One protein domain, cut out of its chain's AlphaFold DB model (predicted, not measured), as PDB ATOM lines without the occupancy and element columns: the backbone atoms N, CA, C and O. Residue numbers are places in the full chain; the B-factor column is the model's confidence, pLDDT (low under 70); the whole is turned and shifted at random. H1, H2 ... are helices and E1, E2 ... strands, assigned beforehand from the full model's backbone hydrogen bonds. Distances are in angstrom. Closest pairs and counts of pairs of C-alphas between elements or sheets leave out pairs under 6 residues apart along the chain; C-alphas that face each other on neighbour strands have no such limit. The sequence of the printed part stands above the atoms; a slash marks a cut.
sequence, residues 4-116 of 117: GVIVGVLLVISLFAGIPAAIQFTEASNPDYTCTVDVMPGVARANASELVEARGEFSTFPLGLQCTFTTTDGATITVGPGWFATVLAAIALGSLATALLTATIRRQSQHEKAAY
ATOM      1  N   GLY A   4       9.786  25.383 -24.444       78.69
ATOM      2  CA  GLY A   4      11.076  25.327 -23.746       78.69
ATOM      3  C   GLY A   4      12.246  24.885 -24.633       78.69
ATOM      4  O   GLY A   4      13.333  25.442 -24.518       78.69
ATOM      5  N   VAL A   5      12.009  23.972 -25.578       84.94
ATOM      6  CA  VAL A   5      13.005  23.554 -26.578       84.94
ATOM      7  C   VAL A   5      13.364  24.724 -27.493       84.94
ATOM      8  O   VAL A   5      14.535  24.939 -27.776       84.94
ATOM      9  N   ILE A   6      12.377  25.532 -27.896       83.31
ATOM     10  CA  ILE A   6      12.597  26.702 -28.765       83.31
ATOM     11  C   ILE A   6      13.490  27.734 -28.066       83.31
ATOM     12  O   ILE A   6      14.459  28.203 -28.655       83.31
ATOM     13  N   VAL A   7      13.205  28.051 -26.800       83.81
ATOM     14  CA  VAL A   7      14.036  28.977 -26.009       83.81
ATOM     15  C   VAL A   7      15.452  28.427 -25.834       83.81
ATOM     16  O   VAL A   7      16.416  29.163 -26.027       83.81
ATOM     17  N   GLY A   8      15.589  27.132 -25.527       85.38
ATOM     18  CA  GLY A   8      16.896  26.480 -25.416       85.38
ATOM     19  C   GLY A   8      17.709  26.575 -26.708       85.38
ATOM     20  O   GLY A   8      18.866  26.983 -26.676       85.38
ATOM     21  N   VAL A   9      17.092  26.282 -27.856       87.69
ATOM     22  CA  VAL A   9      17.741  26.375 -29.174       87.69
ATOM     23  C   VAL A   9      18.169  27.809 -29.489       87.69
ATOM     24  O   VAL A   9      19.291  28.018 -29.941       87.69
ATOM     25  N   LEU A  10      17.325  28.808 -29.214       85.38
ATOM     26  CA  LEU A  10      17.664  30.216 -29.455       85.38
ATOM     27  C   LEU A  10      18.853  30.684 -28.608       85.38
ATOM     28  O   LEU A  10      19.709  31.408 -29.113       85.38
ATOM     29  N   LEU A  11      18.945  30.245 -27.350       86.50
ATOM     30  CA  LEU A  11      20.094  30.554 -26.495       86.50
ATOM     31  C   LEU A  11      21.380  29.907 -27.012       86.50
ATOM     32  O   LEU A  11      22.423  30.556 -27.023       86.50
ATOM     33  N   VAL A  12      21.304  28.660 -27.483       88.50
ATOM     34  CA  VAL A  12      22.451  27.975 -28.093       88.50
ATOM     35  C   VAL A  12      22.908  28.720 -29.349       88.50
ATOM     36  O   VAL A  12      24.090  29.025 -29.469       88.50
ATOM     37  N   ILE A  13      21.987  29.093 -30.243       86.69
ATOM     38  CA  ILE A  13      22.305  29.888 -31.443       86.69
ATOM     39  C   ILE A  13      22.971  31.214 -31.059       86.69
ATOM     40  O   ILE A  13      23.974  31.591 -31.663       86.69
ATOM     41  N   SER A  14      22.453  31.892 -30.032       83.88
ATOM     42  CA  SER A  14      23.030  33.143 -29.543       83.88
ATOM     43  C   SER A  14      24.465  32.960 -29.047       83.88
ATOM     44  O   SER A  14      25.343  33.739 -29.412       83.88
ATOM     45  N   LEU A  15      24.732  31.891 -28.290       85.31
ATOM     46  CA  LEU A  15      26.071  31.580 -27.792       85.31
ATOM     47  C   LEU A  15      27.048  31.284 -28.940       85.31
ATOM     48  O   LEU A  15      28.138  31.849 -28.994       85.31
ATOM     49  N   PHE A  16      26.638  30.428 -29.878       87.38
ATOM     50  CA  PHE A  16      27.476  30.019 -31.006       87.38
ATOM     51  C   PHE A  16      27.757  31.161 -31.985       87.38
ATOM     52  O   PHE A  16      28.838  31.198 -32.561       87.38
ATOM     53  N   ALA A  17      26.821  32.095 -32.168       84.00
ATOM     54  CA  ALA A  17      27.038  33.269 -33.009       84.00
ATOM     55  C   ALA A  17      27.792  34.390 -32.268       84.00
ATOM     56  O   ALA A  17      28.609  35.086 -32.866       84.00
ATOM     57  N   GLY A  18      27.554  34.558 -30.965       77.81
ATOM     58  CA  GLY A  18      28.137  35.631 -30.160       77.81
ATOM     59  C   GLY A  18      29.599  35.402 -29.773       77.81
ATOM     60  O   GLY A  18      30.386  36.346 -29.815       77.81
ATOM     61  N   ILE A  19      29.989  34.166 -29.439       81.31
ATOM     62  CA  ILE A  19      31.365  33.849 -29.013       81.31
ATOM     63  C   ILE A  19      32.404  34.186 -30.099       81.31
ATOM     64  O   ILE A  19      33.345  34.912 -29.787       81.31
ATOM     65  N   PRO A  20      32.258  33.754 -31.369       76.75
ATOM     66  CA  PRO A  20      33.222  34.086 -32.415       76.75
ATOM     67  C   PRO A  20      33.314  35.591 -32.657       76.75
ATOM     68  O   PRO A  20      34.405  36.109 -32.863       76.75
ATOM     69  N   ALA A  21      32.181  36.300 -32.597       74.69
ATOM     70  CA  ALA A  21      32.167  37.750 -32.730       74.69
ATOM     71  C   ALA A  21      32.954  38.421 -31.594       74.69
ATOM     72  O   ALA A  21      33.724  39.330 -31.867       74.69
ATOM     73  N   ALA A  22      32.818  37.949 -30.351       73.75
ATOM     74  CA  ALA A  22      33.545  38.482 -29.198       73.75
ATOM     75  C   ALA A  22      35.052  38.164 -29.230       73.75
ATOM     76  O   ALA A  22      35.859  39.029 -28.893       73.75
ATOM     77  N   ILE A  23      35.433  36.958 -29.672       75.19
ATOM     78  CA  ILE A  23      36.839  36.526 -29.757       75.19
ATOM     79  C   ILE A  23      37.656  37.459 -30.666       75.19
ATOM     80  O   ILE A  23      38.748  37.883 -30.285       75.19
ATOM     81  N   GLN A  24      37.077  37.864 -31.802       68.56
ATOM     82  CA  GLN A  24      37.694  38.794 -32.759       68.56
ATOM     83  C   GLN A  24      38.090  40.138 -32.122       68.56
ATOM     84  O   GLN A  24      39.072  40.752 -32.532       68.56
ATOM     85  N   PHE A  25      37.362  40.599 -31.100       66.88
ATOM     86  CA  PHE A  25      37.699  41.835 -30.385       66.88
ATOM     87  C   PHE A  25      38.758  41.618 -29.301       66.88
ATOM     88  O   PHE A  25      39.532  42.528 -29.019       66.88
ATOM     89  N   THR A  26      38.810  40.429 -28.693       65.00
ATOM     90  CA  THR A  26      39.783  40.121 -27.632       65.00
ATOM     91  C   THR A  26      41.178  39.806 -28.167       65.00
ATOM     92  O   THR A  26      42.166  40.246 -27.574       65.00
ATOM     93  N   GLU A  27      41.280  39.090 -29.291       58.88
ATOM     94  CA  GLU A  27      42.575  38.784 -29.925       58.88
ATOM     95  C   GLU A  27      43.240  40.044 -30.498       58.88
ATOM     96  O   GLU A  27      44.461  40.173 -30.467       58.88
ATOM     97  N   ALA A  28      42.443  41.037 -30.894       59.66
ATOM     98  CA  ALA A  28      42.908  42.332 -31.378       59.66
ATOM     99  C   ALA A  28      43.322  43.312 -30.255       59.66
ATOM    100  O   ALA A  28      43.247  44.527 -30.424       59.66
ATOM    101  N   SER A  29      43.801  42.815 -29.106       63.53
ATOM    102  CA  SER A  29      44.308  43.668 -28.012       63.53
ATOM    103  C   SER A  29      45.466  44.589 -28.443       63.53
ATOM    104  O   SER A  29      45.704  45.603 -27.796       63.53
ATOM    105  N   ASN A  30      46.156  44.266 -29.548       76.31
ATOM    106  CA  ASN A  30      47.032  45.186 -30.279       76.31
ATOM    107  C   ASN A  30      46.578  45.288 -31.748       76.31
ATOM    108  O   ASN A  30      47.012  44.481 -32.574       76.31
ATOM    109  N   PRO A  31      45.724  46.268 -32.092       76.12
ATOM    110  CA  PRO A  31      45.128  46.376 -33.422       76.12
ATOM    111  C   PRO A  31      46.177  46.607 -34.523       76.12
ATOM    112  O   PRO A  31      46.092  46.006 -35.593       76.12
ATOM    113  N   ASP A  32      47.218  47.394 -34.238       81.06
ATOM    114  CA  ASP A  32      48.330  47.642 -35.167       81.06
ATOM    115  C   ASP A  32      49.120  46.359 -35.472       81.06
ATOM    116  O   ASP A  32      49.494  46.098 -36.619       81.06
ATOM    117  N   TYR A  33      49.331  45.516 -34.454       78.38
ATOM    118  CA  TYR A  33      50.036  44.245 -34.611       78.38
ATOM    119  C   TYR A  33      49.238  43.292 -35.500       78.38
ATOM    120  O   TYR A  33      49.787  42.782 -36.473       78.38
ATOM    121  N   THR A  34      47.941  43.119 -35.232       81.88
ATOM    122  CA  THR A  34      47.041  42.292 -36.053       81.88
ATOM    123  C   THR A  34      47.008  42.771 -37.508       81.88
ATOM    124  O   THR A  34      47.150  41.969 -38.429       81.88
ATOM    125  N   CYS A  35      46.918  44.085 -37.744       82.75
ATOM    126  CA  CYS A  35      46.979  44.635 -39.100       82.75
ATOM    127  C   CYS A  35      48.312  44.331 -39.800       82.75
ATOM    128  O   CYS A  35      48.318  44.019 -40.992       82.75
ATOM    129  N   THR A  36      49.426  44.383 -39.069       81.94
ATOM    130  CA  THR A  36      50.773  44.117 -39.597       81.94
ATOM    131  C   THR A  36      50.984  42.638 -39.930       81.94
ATOM    132  O   THR A  36      51.554  42.317 -40.970       81.94
ATOM    133  N   VAL A  37      50.536  41.716 -39.076       81.00
ATOM    134  CA  VAL A  37      50.841  40.284 -39.242       81.00
ATOM    135  C   VAL A  37      49.835  39.547 -40.122       81.00
ATOM    136  O   VAL A  37      50.246  38.709 -40.923       81.00
ATOM    137  N   ASP A  38      48.546  39.880 -40.028       78.94
ATOM    138  CA  ASP A  38      47.487  39.121 -40.704       78.94
ATOM    139  C   ASP A  38      47.038  39.769 -42.020       78.94
ATOM    140  O   ASP A  38      46.709  39.073 -42.983       78.94
ATOM    141  N   VAL A  39      47.039  41.106 -42.097       79.12
ATOM    142  CA  VAL A  39      46.432  41.844 -43.222       79.12
ATOM    143  C   VAL A  39      47.487  42.414 -44.175       79.12
ATOM    144  O   VAL A  39      47.367  42.256 -45.396       79.12
ATOM    145  N   MET A  40      48.560  43.008 -43.646       79.12
ATOM    146  CA  MET A  40      49.663  43.602 -44.416       79.12
ATOM    147  C   MET A  40      50.267  42.660 -45.477       79.12
ATOM    148  O   MET A  40      50.475  43.103 -46.608       79.12
ATOM    149  N   PRO A  41      50.501  41.353 -45.213       75.19
ATOM    150  CA  PRO A  41      51.086  40.458 -46.214       75.19
ATOM    151  C   PRO A  41      50.165  40.234 -47.419       75.19
ATOM    152  O   PRO A  41      50.636  40.086 -48.549       75.19
ATOM    153  N   GLY A  42      48.847  40.202 -47.190       77.81
ATOM    154  CA  GLY A  42      47.848  40.048 -48.245       77.81
ATOM    155  C   GLY A  42      47.763  41.287 -49.133       77.81
ATOM    156  O   GLY A  42      47.779  41.170 -50.360       77.81
ATOM    157  N   VAL A  43      47.743  42.477 -48.527       77.38
ATOM    158  CA  VAL A  43      47.641  43.740 -49.276       77.38
ATOM    159  C   VAL A  43      48.951  44.105 -49.982       77.38
ATOM    160  O   VAL A  43      48.900  44.612 -51.100       77.38
ATOM    161  N   ALA A  44      50.115  43.785 -49.401       74.88
ATOM    162  CA  ALA A  44      51.419  43.954 -50.053       74.88
ATOM    163  C   ALA A  44      51.509  43.119 -51.334       74.88
ATOM    164  O   ALA A  44      51.908  43.615 -52.386       74.88
ATOM    165  N   ARG A  45      51.076  41.851 -51.264       76.88
ATOM    166  CA  ARG A  45      51.036  40.951 -52.425       76.88
ATOM    167  C   ARG A  45      50.061  41.428 -53.498       76.88
ATOM    168  O   ARG A  45      50.387  41.335 -54.675       76.88
ATOM    169  N   ALA A  46      48.888  41.922 -53.105       76.38
ATOM    170  CA  ALA A  46      47.874  42.393 -54.047       76.38
ATOM    171  C   ALA A  46      48.289  43.681 -54.777       76.38
ATOM    172  O   ALA A  46      47.956  43.847 -55.947       76.38
ATOM    173  N   ASN A  47      49.025  44.568 -54.102       74.88
ATOM    174  CA  ASN A  47      49.378  45.887 -54.631       74.88
ATOM    175  C   ASN A  47      50.833  45.998 -55.114       74.88
ATOM    176  O   ASN A  47      51.225  47.068 -55.571       74.88
ATOM    177  N   ALA A  48      51.641  44.935 -54.994       70.88
ATOM    178  CA  ALA A  48      53.069  44.911 -55.350       70.88
ATOM    179  C   ALA A  48      53.866  46.127 -54.820       70.88
ATOM    180  O   ALA A  48      54.810  46.586 -55.457       70.88
ATOM    181  N   SER A  49      53.449  46.664 -53.671       69.12
ATOM    182  CA  SER A  49      53.931  47.920 -53.092       69.12
ATOM    183  C   SER A  49      54.578  47.659 -51.736       69.12
ATOM    184  O   SER A  49      54.109  46.802 -50.983       69.12
ATOM    185  N   GLU A  50      55.623  48.417 -51.408       74.88
ATOM    186  CA  GLU A  50      56.270  48.357 -50.099       74.88
ATOM    187  C   GLU A  50      55.475  49.205 -49.092       74.88
ATOM    188  O   GLU A  50      55.213  50.392 -49.310       74.88
ATOM    189  N   LEU A  51      55.018  48.563 -48.017       78.19
ATOM    190  CA  LEU A  51      54.194  49.171 -46.973       78.19
ATOM    191  C   LEU A  51      55.097  49.510 -45.786       78.19
ATOM    192  O   LEU A  51      55.868  48.663 -45.339       78.19
ATOM    193  N   VAL A  52      54.992  50.736 -45.283       78.31
ATOM    194  CA  VAL A  52      55.900  51.293 -44.270       78.31
ATOM    195  C   VAL A  52      55.287  51.225 -42.880       78.31
ATOM    196  O   VAL A  52      55.969  50.897 -41.912       78.31
ATOM    197  N   GLU A  53      53.994  51.517 -42.779       81.94
ATOM    198  CA  GLU A  53      53.293  51.589 -41.504       81.94
ATOM    199  C   GLU A  53      51.897  50.983 -41.639       81.94
ATOM    200  O   GLU A  53      51.254  51.083 -42.689       81.94
ATOM    201  N   ALA A  54      51.435  50.347 -40.566       83.00
ATOM    202  CA  ALA A  54      50.095  49.796 -40.445       83.00
ATOM    203  C   ALA A  54      49.450  50.351 -39.176       83.00
ATOM    204  O   ALA A  54      50.031  50.272 -38.095       83.00
ATOM    205  N   ARG A  55      48.239  50.886 -39.317       85.69
ATOM    206  CA  ARG A  55      47.435  51.408 -38.215       85.69
ATOM    207  C   ARG A  55      46.099  50.690 -38.157       85.69
ATOM    208  O   ARG A  55      45.369  50.681 -39.150       85.69
ATOM    209  N   GLY A  56      45.786  50.101 -37.015       84.62
ATOM    210  CA  GLY A  56      44.530  49.423 -36.751       84.62
ATOM    211  C   GLY A  56      43.592  50.283 -35.909       84.62
ATOM    212  O   GLY A  56      43.954  50.747 -34.831       84.62
ATOM    213  N   GLU A  57      42.357  50.449 -36.369       85.94
ATOM    214  CA  GLU A  57      41.279  51.105 -35.630       85.94
ATOM    215  C   GLU A  57      40.060  50.186 -35.549       85.94
ATOM    216  O   GLU A  57      39.704  49.500 -36.505       85.94
ATOM    217  N   PHE A  58      39.391  50.160 -34.400       84.12
ATOM    218  CA  PHE A  58      38.152  49.403 -34.260       84.12
ATOM    219  C   PHE A  58      36.979  50.188 -34.837       84.12
ATOM    220  O   PHE A  58      36.672  51.290 -34.380       84.12
ATOM    221  N   SER A  59      36.277  49.584 -35.792       82.69
ATOM    222  CA  SER A  59      35.007  50.101 -36.286       82.69
ATOM    223  C   SER A  59      33.843  49.456 -35.547       82.69
ATOM    224  O   SER A  59      33.789  48.242 -35.325       82.69
ATOM    225  N   THR A  60      32.870  50.288 -35.190       80.44
ATOM    226  CA  THR A  60      31.594  49.856 -34.618       80.44
ATOM    227  C   THR A  60      30.586  49.463 -35.695       80.44
ATOM    228  O   THR A  60      29.621  48.764 -35.384       80.44
ATOM    229  N   PHE A  61      30.790  49.883 -36.950       79.25
ATOM    230  CA  PHE A  61      29.895  49.548 -38.053       79.25
ATOM    231  C   PHE A  61      30.558  49.701 -39.439       79.25
ATOM    232  O   PHE A  61      30.839  50.826 -39.856       79.25
ATOM    233  N   PRO A  62      30.744  48.608 -40.202       82.50
ATOM    234  CA  PRO A  62      30.616  47.211 -39.779       82.50
ATOM    235  C   PRO A  62      31.563  46.885 -38.611       82.50
ATOM    236  O   PRO A  62      32.663  47.419 -38.522       82.50
ATOM    237  N   LEU A  63      31.105  46.029 -37.697       81.06
ATOM    238  CA  LEU A  63      31.863  45.570 -36.533       81.06
ATOM    239  C   LEU A  63      33.142  44.856 -36.975       81.06
ATOM    240  O   LEU A  63      33.069  43.839 -37.669       81.06
ATOM    241  N   GLY A  64      34.291  45.356 -36.525       83.94
ATOM    242  CA  GLY A  64      35.577  44.685 -36.696       83.94
ATOM    243  C   GLY A  64      36.761  45.645 -36.708       83.94
ATOM    244  O   GLY A  64      36.645  46.808 -36.326       83.94
ATOM    245  N   LEU A  65      37.906  45.137 -37.159       83.62
ATOM    246  CA  LEU A  65      39.147  45.894 -37.269       83.62
ATOM    247  C   LEU A  65      39.282  46.529 -38.663       83.62
ATOM    248  O   LEU A  65      39.179  45.845 -39.680       83.62
ATOM    249  N   GLN A  66      39.511  47.836 -38.698       86.50
ATOM    250  CA  GLN A  66      39.893  48.595 -39.882       86.50
ATOM    251  C   GLN A  66      41.409  48.782 -39.881       86.50
ATOM    252  O   GLN A  66      41.966  49.248 -38.894       86.50
ATOM    253  N   CYS A  67      42.071  48.456 -40.988       87.44
ATOM    254  CA  CYS A  67      43.517  48.608 -41.131       87.44
ATOM    255  C   CYS A  67      43.836  49.654 -42.195       87.44
ATOM    256  O   CYS A  67      43.401  49.527 -43.339       87.44
ATOM    257  N   THR A  68      44.618  50.665 -41.844       88.31
ATOM    258  CA  THR A  68      45.149  51.651 -42.788       88.31
ATOM    259  C   THR A  68      46.645  51.442 -42.944       88.31
ATOM    260  O   THR A  68      47.364  51.358 -41.954       88.31
ATOM    261  N   PHE A  69      47.111  51.374 -44.185       87.88
ATOM    262  CA  PHE A  69      48.513  51.183 -44.529       87.88
ATOM    263  C   PHE A  69      49.045  52.378 -45.304       87.88
ATOM    264  O   PHE A  69      48.340  52.918 -46.159       87.88
ATOM    265  N   THR A  70      50.289  52.762 -45.050       87.19
ATOM    266  CA  THR A  70      51.009  53.777 -45.829       87.19
ATOM    267  C   THR A  70      52.082  53.113 -46.684       87.19
ATOM    268  O   THR A  70      52.778  52.205 -46.228       87.19
ATOM    269  N   THR A  71      52.214  53.535 -47.940       85.19
ATOM    270  CA  THR A  71      53.292  53.089 -48.834       85.19
ATOM    271  C   THR A  71      54.501  54.018 -48.748       85.19
ATOM    272  O   THR A  71      54.401  55.144 -48.255       85.19
ATOM    273  N   THR A  72      55.644  53.574 -49.273       81.75
ATOM    274  CA  THR A  72      56.872  54.386 -49.387       81.75
ATOM    275  C   THR A  72      56.676  55.679 -50.181       81.75
ATOM    276  O   THR A  72      57.344  56.673 -49.909       81.75
ATOM    277  N   ASP A  73      55.725  55.688 -51.114       82.81
ATOM    278  CA  ASP A  73      55.383  56.849 -51.944       82.81
ATOM    279  C   ASP A  73      54.387  57.804 -51.257       82.81
ATOM    280  O   ASP A  73      53.943  58.788 -51.849       82.81
ATOM    281  N   GLY A  74      54.002  57.509 -50.009       79.56
ATOM    282  CA  GLY A  74      53.039  58.289 -49.233       79.56
ATOM    283  C   GLY A  74      51.570  58.001 -49.562       79.56
ATOM    284  O   GLY A  74      50.692  58.716 -49.078       79.56
ATOM    285  N   ALA A  75      51.269  56.971 -50.362       83.62
ATOM    286  CA  ALA A  75      49.891  56.572 -50.636       83.62
ATOM    287  C   ALA A  75      49.291  55.822 -49.436       83.62
ATOM    288  O   ALA A  75      49.970  55.040 -48.775       83.62
ATOM    289  N   THR A  76      48.002  56.034 -49.169       85.19
ATOM    290  CA  THR A  76      47.276  55.368 -48.078       85.19
ATOM    291  C   THR A  76      46.287  54.344 -48.620       85.19
ATOM    292  O   THR A  76      45.456  54.675 -49.467       85.19
ATOM    293  N   ILE A  77      46.328  53.121 -48.094       85.06
ATOM    294  CA  ILE A  77      45.408  52.032 -48.428       85.06
ATOM    295  C   ILE A  77      44.618  51.676 -47.174       85.06
ATOM    296  O   ILE A  77      45.190  51.212 -46.193       85.06
ATOM    297  N   THR A  78      43.301  51.853 -47.207       86.94
ATOM    298  CA  THR A  78      42.426  51.506 -46.082       86.94
ATOM    299  C   THR A  78      41.632  50.247 -46.398       86.94
ATOM    300  O   THR A  78      40.877  50.195 -47.367       86.94
ATOM    301  N   VAL A  79      41.775  49.236 -45.546       84.75
ATOM    302  CA  VAL A  79      41.012  47.991 -45.571       84.75
ATOM    303  C   VAL A  79      40.000  48.030 -44.436       84.75
ATOM    304  O   VAL A  79      40.354  48.009 -43.259       84.75
ATOM    305  N   GLY A  80      38.725  48.132 -44.803       81.31
ATOM    306  CA  GLY A  80      37.623  48.108 -43.849       81.31
ATOM    307  C   GLY A  80      37.307  46.695 -43.343       81.31
ATOM    308  O   GLY A  80      37.602  45.712 -44.029       81.31
ATOM    309  N   PRO A  81      36.660  46.584 -42.173       81.94
ATOM    310  CA  PRO A  81      36.213  45.305 -41.648       81.94
ATOM    311  C   PRO A  81      35.098  44.696 -42.501       81.94
ATOM    312  O   PRO A  81      34.266  45.389 -43.092       81.94
ATOM    313  N   GLY A  82      35.066  43.364 -42.542       80.81
ATOM    314  CA  GLY A  82      34.005  42.615 -43.208       80.81
ATOM    315  C   GLY A  82      32.692  42.601 -42.416       80.81
ATOM    316  O   GLY A  82      32.658  42.770 -41.200       80.81
ATOM    317  N   TRP A  83      31.586  42.297 -43.096       83.88
ATOM    318  CA  TRP A  83      30.254  42.205 -42.477       83.88
ATOM    319  C   TRP A  83      30.047  40.976 -41.588       83.88
ATOM    320  O   TRP A  83      29.043  40.890 -40.886       83.88
ATOM    321  N   PHE A  84      30.975  40.019 -41.603       82.19
ATOM    322  CA  PHE A  84      30.806  38.723 -40.950       82.19
ATOM    323  C   PHE A  84      30.523  38.846 -39.446       82.19
ATOM    324  O   PHE A  84      29.500  38.354 -38.970       82.19
ATOM    325  N   ALA A  85      31.368  39.574 -38.708       79.62
ATOM    326  CA  ALA A  85      31.171  39.785 -37.273       79.62
ATOM    327  C   ALA A  85      29.890  40.585 -36.976       79.62
ATOM    328  O   ALA A  85      29.199  40.310 -35.998       79.62
ATOM    329  N   THR A  86      29.520  41.513 -37.865       84.38
ATOM    330  CA  THR A  86      28.279  42.296 -37.745       84.38
ATOM    331  C   THR A  86      27.042  41.408 -37.865       84.38
ATOM    332  O   THR A  86      26.124  41.504 -37.052       84.38
ATOM    333  N   VAL A  87      27.021  40.512 -38.854       87.00
ATOM    334  CA  VAL A  87      25.916  39.570 -39.072       87.00
ATOM    335  C   VAL A  87      25.808  38.590 -37.906       87.00
ATOM    336  O   VAL A  87      24.707  38.356 -37.410       87.00
ATOM    337  N   LEU A  88      26.933  38.058 -37.423       85.44
ATOM    338  CA  LEU A  88      26.947  37.176 -36.257       85.44
ATOM    339  C   LEU A  88      26.417  37.867 -34.996       85.44
ATOM    340  O   LEU A  88      25.561  37.307 -34.308       85.44
ATOM    341  N   ALA A  89      26.853  39.100 -34.730       84.06
ATOM    342  CA  ALA A  89      26.341  39.894 -33.618       84.06
ATOM    343  C   ALA A  89      24.830  40.152 -33.754       84.06
ATOM    344  O   ALA A  89      24.087  40.002 -32.783       84.06
ATOM    345  N   ALA A  90      24.348  40.460 -34.960       87.06
ATOM    346  CA  ALA A  90      22.923  40.653 -35.219       87.06
ATOM    347  C   ALA A  90      22.103  39.375 -34.966       87.06
ATOM    348  O   ALA A  90      21.048  39.437 -34.331       87.06
ATOM    349  N   ILE A  91      22.594  38.205 -35.397       87.25
ATOM    350  CA  ILE A  91      21.951  36.906 -35.134       87.25
ATOM    351  C   ILE A  91      21.932  36.610 -33.631       87.25
ATOM    352  O   ILE A  91      20.903  36.184 -33.094       87.25
ATOM    353  N   ALA A  92      23.042  36.858 -32.935       86.31
ATOM    354  CA  ALA A  92      23.148  36.622 -31.501       86.31
ATOM    355  C   ALA A  92      22.165  37.490 -30.704       86.31
ATOM    356  O   ALA A  92      21.437  36.975 -29.853       86.31
ATOM    357  N   LEU A  93      22.087  38.784 -31.024       85.75
ATOM    358  CA  LEU A  93      21.170  39.719 -30.375       85.75
ATOM    359  C   LEU A  93      19.706  39.428 -30.729       85.75
ATOM    360  O   LEU A  93      18.849  39.435 -29.845       85.75
ATOM    361  N   GLY A  94      19.410  39.115 -31.993       86.62
ATOM    362  CA  GLY A  94      18.054  38.794 -32.443       86.62
ATOM    363  C   GLY A  94      17.500  37.519 -31.799       86.62
ATOM    364  O   GLY A  94      16.362  37.500 -31.318       86.62
ATOM    365  N   SER A  95      18.314  36.464 -31.722       85.25
ATOM    366  CA  SER A  95      17.934  35.211 -31.053       85.25
ATOM    367  C   SER A  95      17.735  35.402 -29.547       85.25
ATOM    368  O   SER A  95      16.739  34.921 -28.998       85.25
ATOM    369  N   LEU A  96      18.601  36.180 -28.893       85.31
ATOM    370  CA  LEU A  96      18.489  36.488 -27.466       85.31
ATOM    371  C   LEU A  96      17.247  37.332 -27.146       85.31
ATOM    372  O   LEU A  96      16.505  37.005 -26.219       85.31
ATOM    373  N   ALA A  97      16.962  38.366 -27.940       87.62
ATOM    374  CA  ALA A  97      15.754  39.178 -27.790       87.62
ATOM    375  C   ALA A  97      14.482  38.328 -27.943       87.62
ATOM    376  O   ALA A  97      13.552  38.431 -27.140       87.62
ATOM    377  N   THR A  98      14.471  37.423 -28.923       85.75
ATOM    378  CA  THR A  98      13.341  36.512 -29.155       85.75
ATOM    379  C   THR A  98      13.146  35.544 -27.983       85.75
ATOM    380  O   THR A  98      12.013  35.320 -27.544       85.75
ATOM    381  N   ALA A  99      14.239  35.006 -27.431       83.31
ATOM    382  CA  ALA A  99      14.212  34.138 -26.255       83.31
ATOM    383  C   ALA A  99      13.690  34.871 -25.005       83.31
ATOM    384  O   ALA A  99      12.878  34.325 -24.253       83.31
ATOM    385  N   LEU A 100      14.101  36.126 -24.800       85.38
ATOM    386  CA  LEU A 100      13.629  36.948 -23.684       85.38
ATOM    387  C   LEU A 100      12.139  37.271 -23.802       85.38
ATOM    388  O   LEU A 100      11.410  37.087 -22.829       85.38
ATOM    389  N   LEU A 101      11.667  37.678 -24.984       86.75
ATOM    390  CA  LEU A 101      10.246  37.957 -25.224       86.75
ATOM    391  C   LEU A 101       9.371  36.722 -24.970       86.75
ATOM    392  O   LEU A 101       8.322  36.808 -24.334       86.75
ATOM    393  N   THR A 102       9.812  35.544 -25.415       83.44
ATOM    394  CA  THR A 102       9.077  34.299 -25.139       83.44
ATOM    395  C   THR A 102       9.103  33.916 -23.657       83.44
ATOM    396  O   THR A 102       8.118  33.374 -23.148       83.44
ATOM    397  N   ALA A 103      10.180  34.229 -22.934       78.81
ATOM    398  CA  ALA A 103      10.285  33.987 -21.497       78.81
ATOM    399  C   ALA A 103       9.446  34.963 -20.646       78.81
ATOM    400  O   ALA A 103       8.847  34.542 -19.653       78.81
ATOM    401  N   THR A 104       9.359  36.244 -21.014       81.19
ATOM    402  CA  THR A 104       8.583  37.252 -20.264       81.19
ATOM    403  C   THR A 104       7.079  37.035 -20.395       81.19
ATOM    404  O   THR A 104       6.380  37.053 -19.380       81.19
ATOM    405  N   ILE A 105       6.586  36.705 -21.594       79.88
ATOM    406  CA  ILE A 105       5.173  36.338 -21.817       79.88
ATOM    407  C   ILE A 105       4.779  35.133 -20.938       79.88
ATOM    408  O   ILE A 105       3.686  35.082 -20.367       79.88
ATOM    409  N   ARG A 106       5.696  34.172 -20.747       67.25
ATOM    410  CA  ARG A 106       5.478  33.025 -19.852       67.25
ATOM    411  C   ARG A 106       5.337  33.450 -18.390       67.25
ATOM    412  O   ARG A 106       4.468  32.922 -17.706       67.25
ATOM    413  N   ARG A 107       6.151  34.398 -17.913       68.00
ATOM    414  CA  ARG A 107       6.053  34.892 -16.527       68.00
ATOM    415  C   ARG A 107       4.721  35.589 -16.266       68.00
ATOM    416  O   ARG A 107       4.095  35.302 -15.253       68.00
ATOM    417  N   GLN A 108       4.249  36.428 -17.187       72.50
ATOM    418  CA  GLN A 108       2.976  37.132 -17.004       72.50
ATOM    419  C   GLN A 108       1.781  36.174 -16.933       72.50
ATOM    420  O   GLN A 108       0.990  36.255 -16.000       72.50
ATOM    421  N   SER A 109       1.715  35.185 -17.831       64.06
ATOM    422  CA  SER A 109       0.635  34.182 -17.799       64.06
ATOM    423  C   SER A 109       0.630  33.289 -16.549       64.06
ATOM    424  O   SER A 109      -0.401  32.718 -16.207       64.06
ATOM    425  N   GLN A 110       1.767  33.132 -15.864       63.25
ATOM    426  CA  GLN A 110       1.842  32.402 -14.594       63.25
ATOM    427  C   GLN A 110       1.347  33.261 -13.427       63.25
ATOM    428  O   GLN A 110       0.612  32.760 -12.583       63.25
ATOM    429  N   HIS A 111       1.702  34.549 -13.409       59.47
ATOM    430  CA  HIS A 111       1.225  35.487 -12.392       59.47
ATOM    431  C   HIS A 111      -0.288  35.717 -12.467       59.47
ATOM    432  O   HIS A 111      -0.928  35.793 -11.427       59.47
ATOM    433  N   GLU A 112      -0.865  35.776 -13.668       60.84
ATOM    434  CA  GLU A 112      -2.314  35.955 -13.839       60.84
ATOM    435  C   GLU A 112      -3.111  34.738 -13.343       60.84
ATOM    436  O   GLU A 112      -4.144  34.892 -12.702       60.84
ATOM    437  N   LYS A 113      -2.591  33.521 -13.553       59.72
ATOM    438  CA  LYS A 113      -3.210  32.290 -13.035       59.72
ATOM    439  C   LYS A 113      -3.095  32.173 -11.517       59.72
ATOM    440  O   LYS A 113      -4.061  31.801 -10.873       59.72
ATOM    441  N   ALA A 114      -1.948  32.543 -10.950       60.88
ATOM    442  CA  ALA A 114      -1.731  32.526  -9.503       60.88
ATOM    443  C   ALA A 114      -2.509  33.620  -8.742       60.88
ATOM    444  O   ALA A 114      -2.559  33.575  -7.522       60.88
ATOM    445  N   ALA A 115      -3.067  34.615  -9.440       60.81
ATOM    446  CA  ALA A 115      -3.920  35.649  -8.849       60.81
ATOM    447  C   ALA A 115      -5.421  35.293  -8.886       60.81
ATOM    448  O   ALA A 115      -6.226  36.046  -8.342       60.81
ATOM    449  N   TYR A 116      -5.795  34.199  -9.560       53.25
ATOM    450  CA  TYR A 116      -7.182  33.744  -9.712       53.25
ATOM    451  C   TYR A 116      -7.501  32.459  -8.918       53.25
ATOM    452  O   TYR A 116      -8.678  32.161  -8.728       53.25
TER     453      TYR A 116
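What this domain is: This is residues 4 to 116 of the 117 residues of an uncharacterized protein of Microcella sp. HL-107 (UniProt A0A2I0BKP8). A small sheet with H2 across one face makes a head, and two long helices, H1 and H3, form a stalk, where residues 104 to 116 stick out. The printed part has 113 residues, with H1, H2, E1, E2, E3 and H3 in chain order, class mixed. It is an extended rod, 79 by 20 by 19 A, radius of gyration of the C-alphas 21.5 A.

How they stand to each other: E1, residues 51 to 60, E2, 63 to 71, and E3, 76 to 79, form a meander, each strand the antiparallel neighbour of the one before. N 57 and O 66, and N 69 and O 77, are within hydrogen-bond range, each 2.8 A. H2, residues 31 to 47, is on the sheet, height 7.6 A; its closest C-alphas to E1 are Asp 32 and Gly 56, 4.5 A. H1, residues 4 to 27, touches H3, residues 84 to 114, opposite ways, only just steep at 35.2 degrees; Ser 14 and Ala 92 have the closest C-alphas, 4.0 A. O i to N i+4 pairs within range: H1 17 of 20, H2 10 of 13, H3 25 of 27.

Where its parts are: H1, 34.8 A, begins at C-alpha 4 (11.076, 25.327, -23.746). H3, 45.7 A, ends at C-alpha 114 (-1.731, 32.526, -9.503).

The domain as a whole: The printed part has no cut; its links are tight. Residues 24 to 29, 49, 106 to 107 and 109 to 116 have pLDDT under 70.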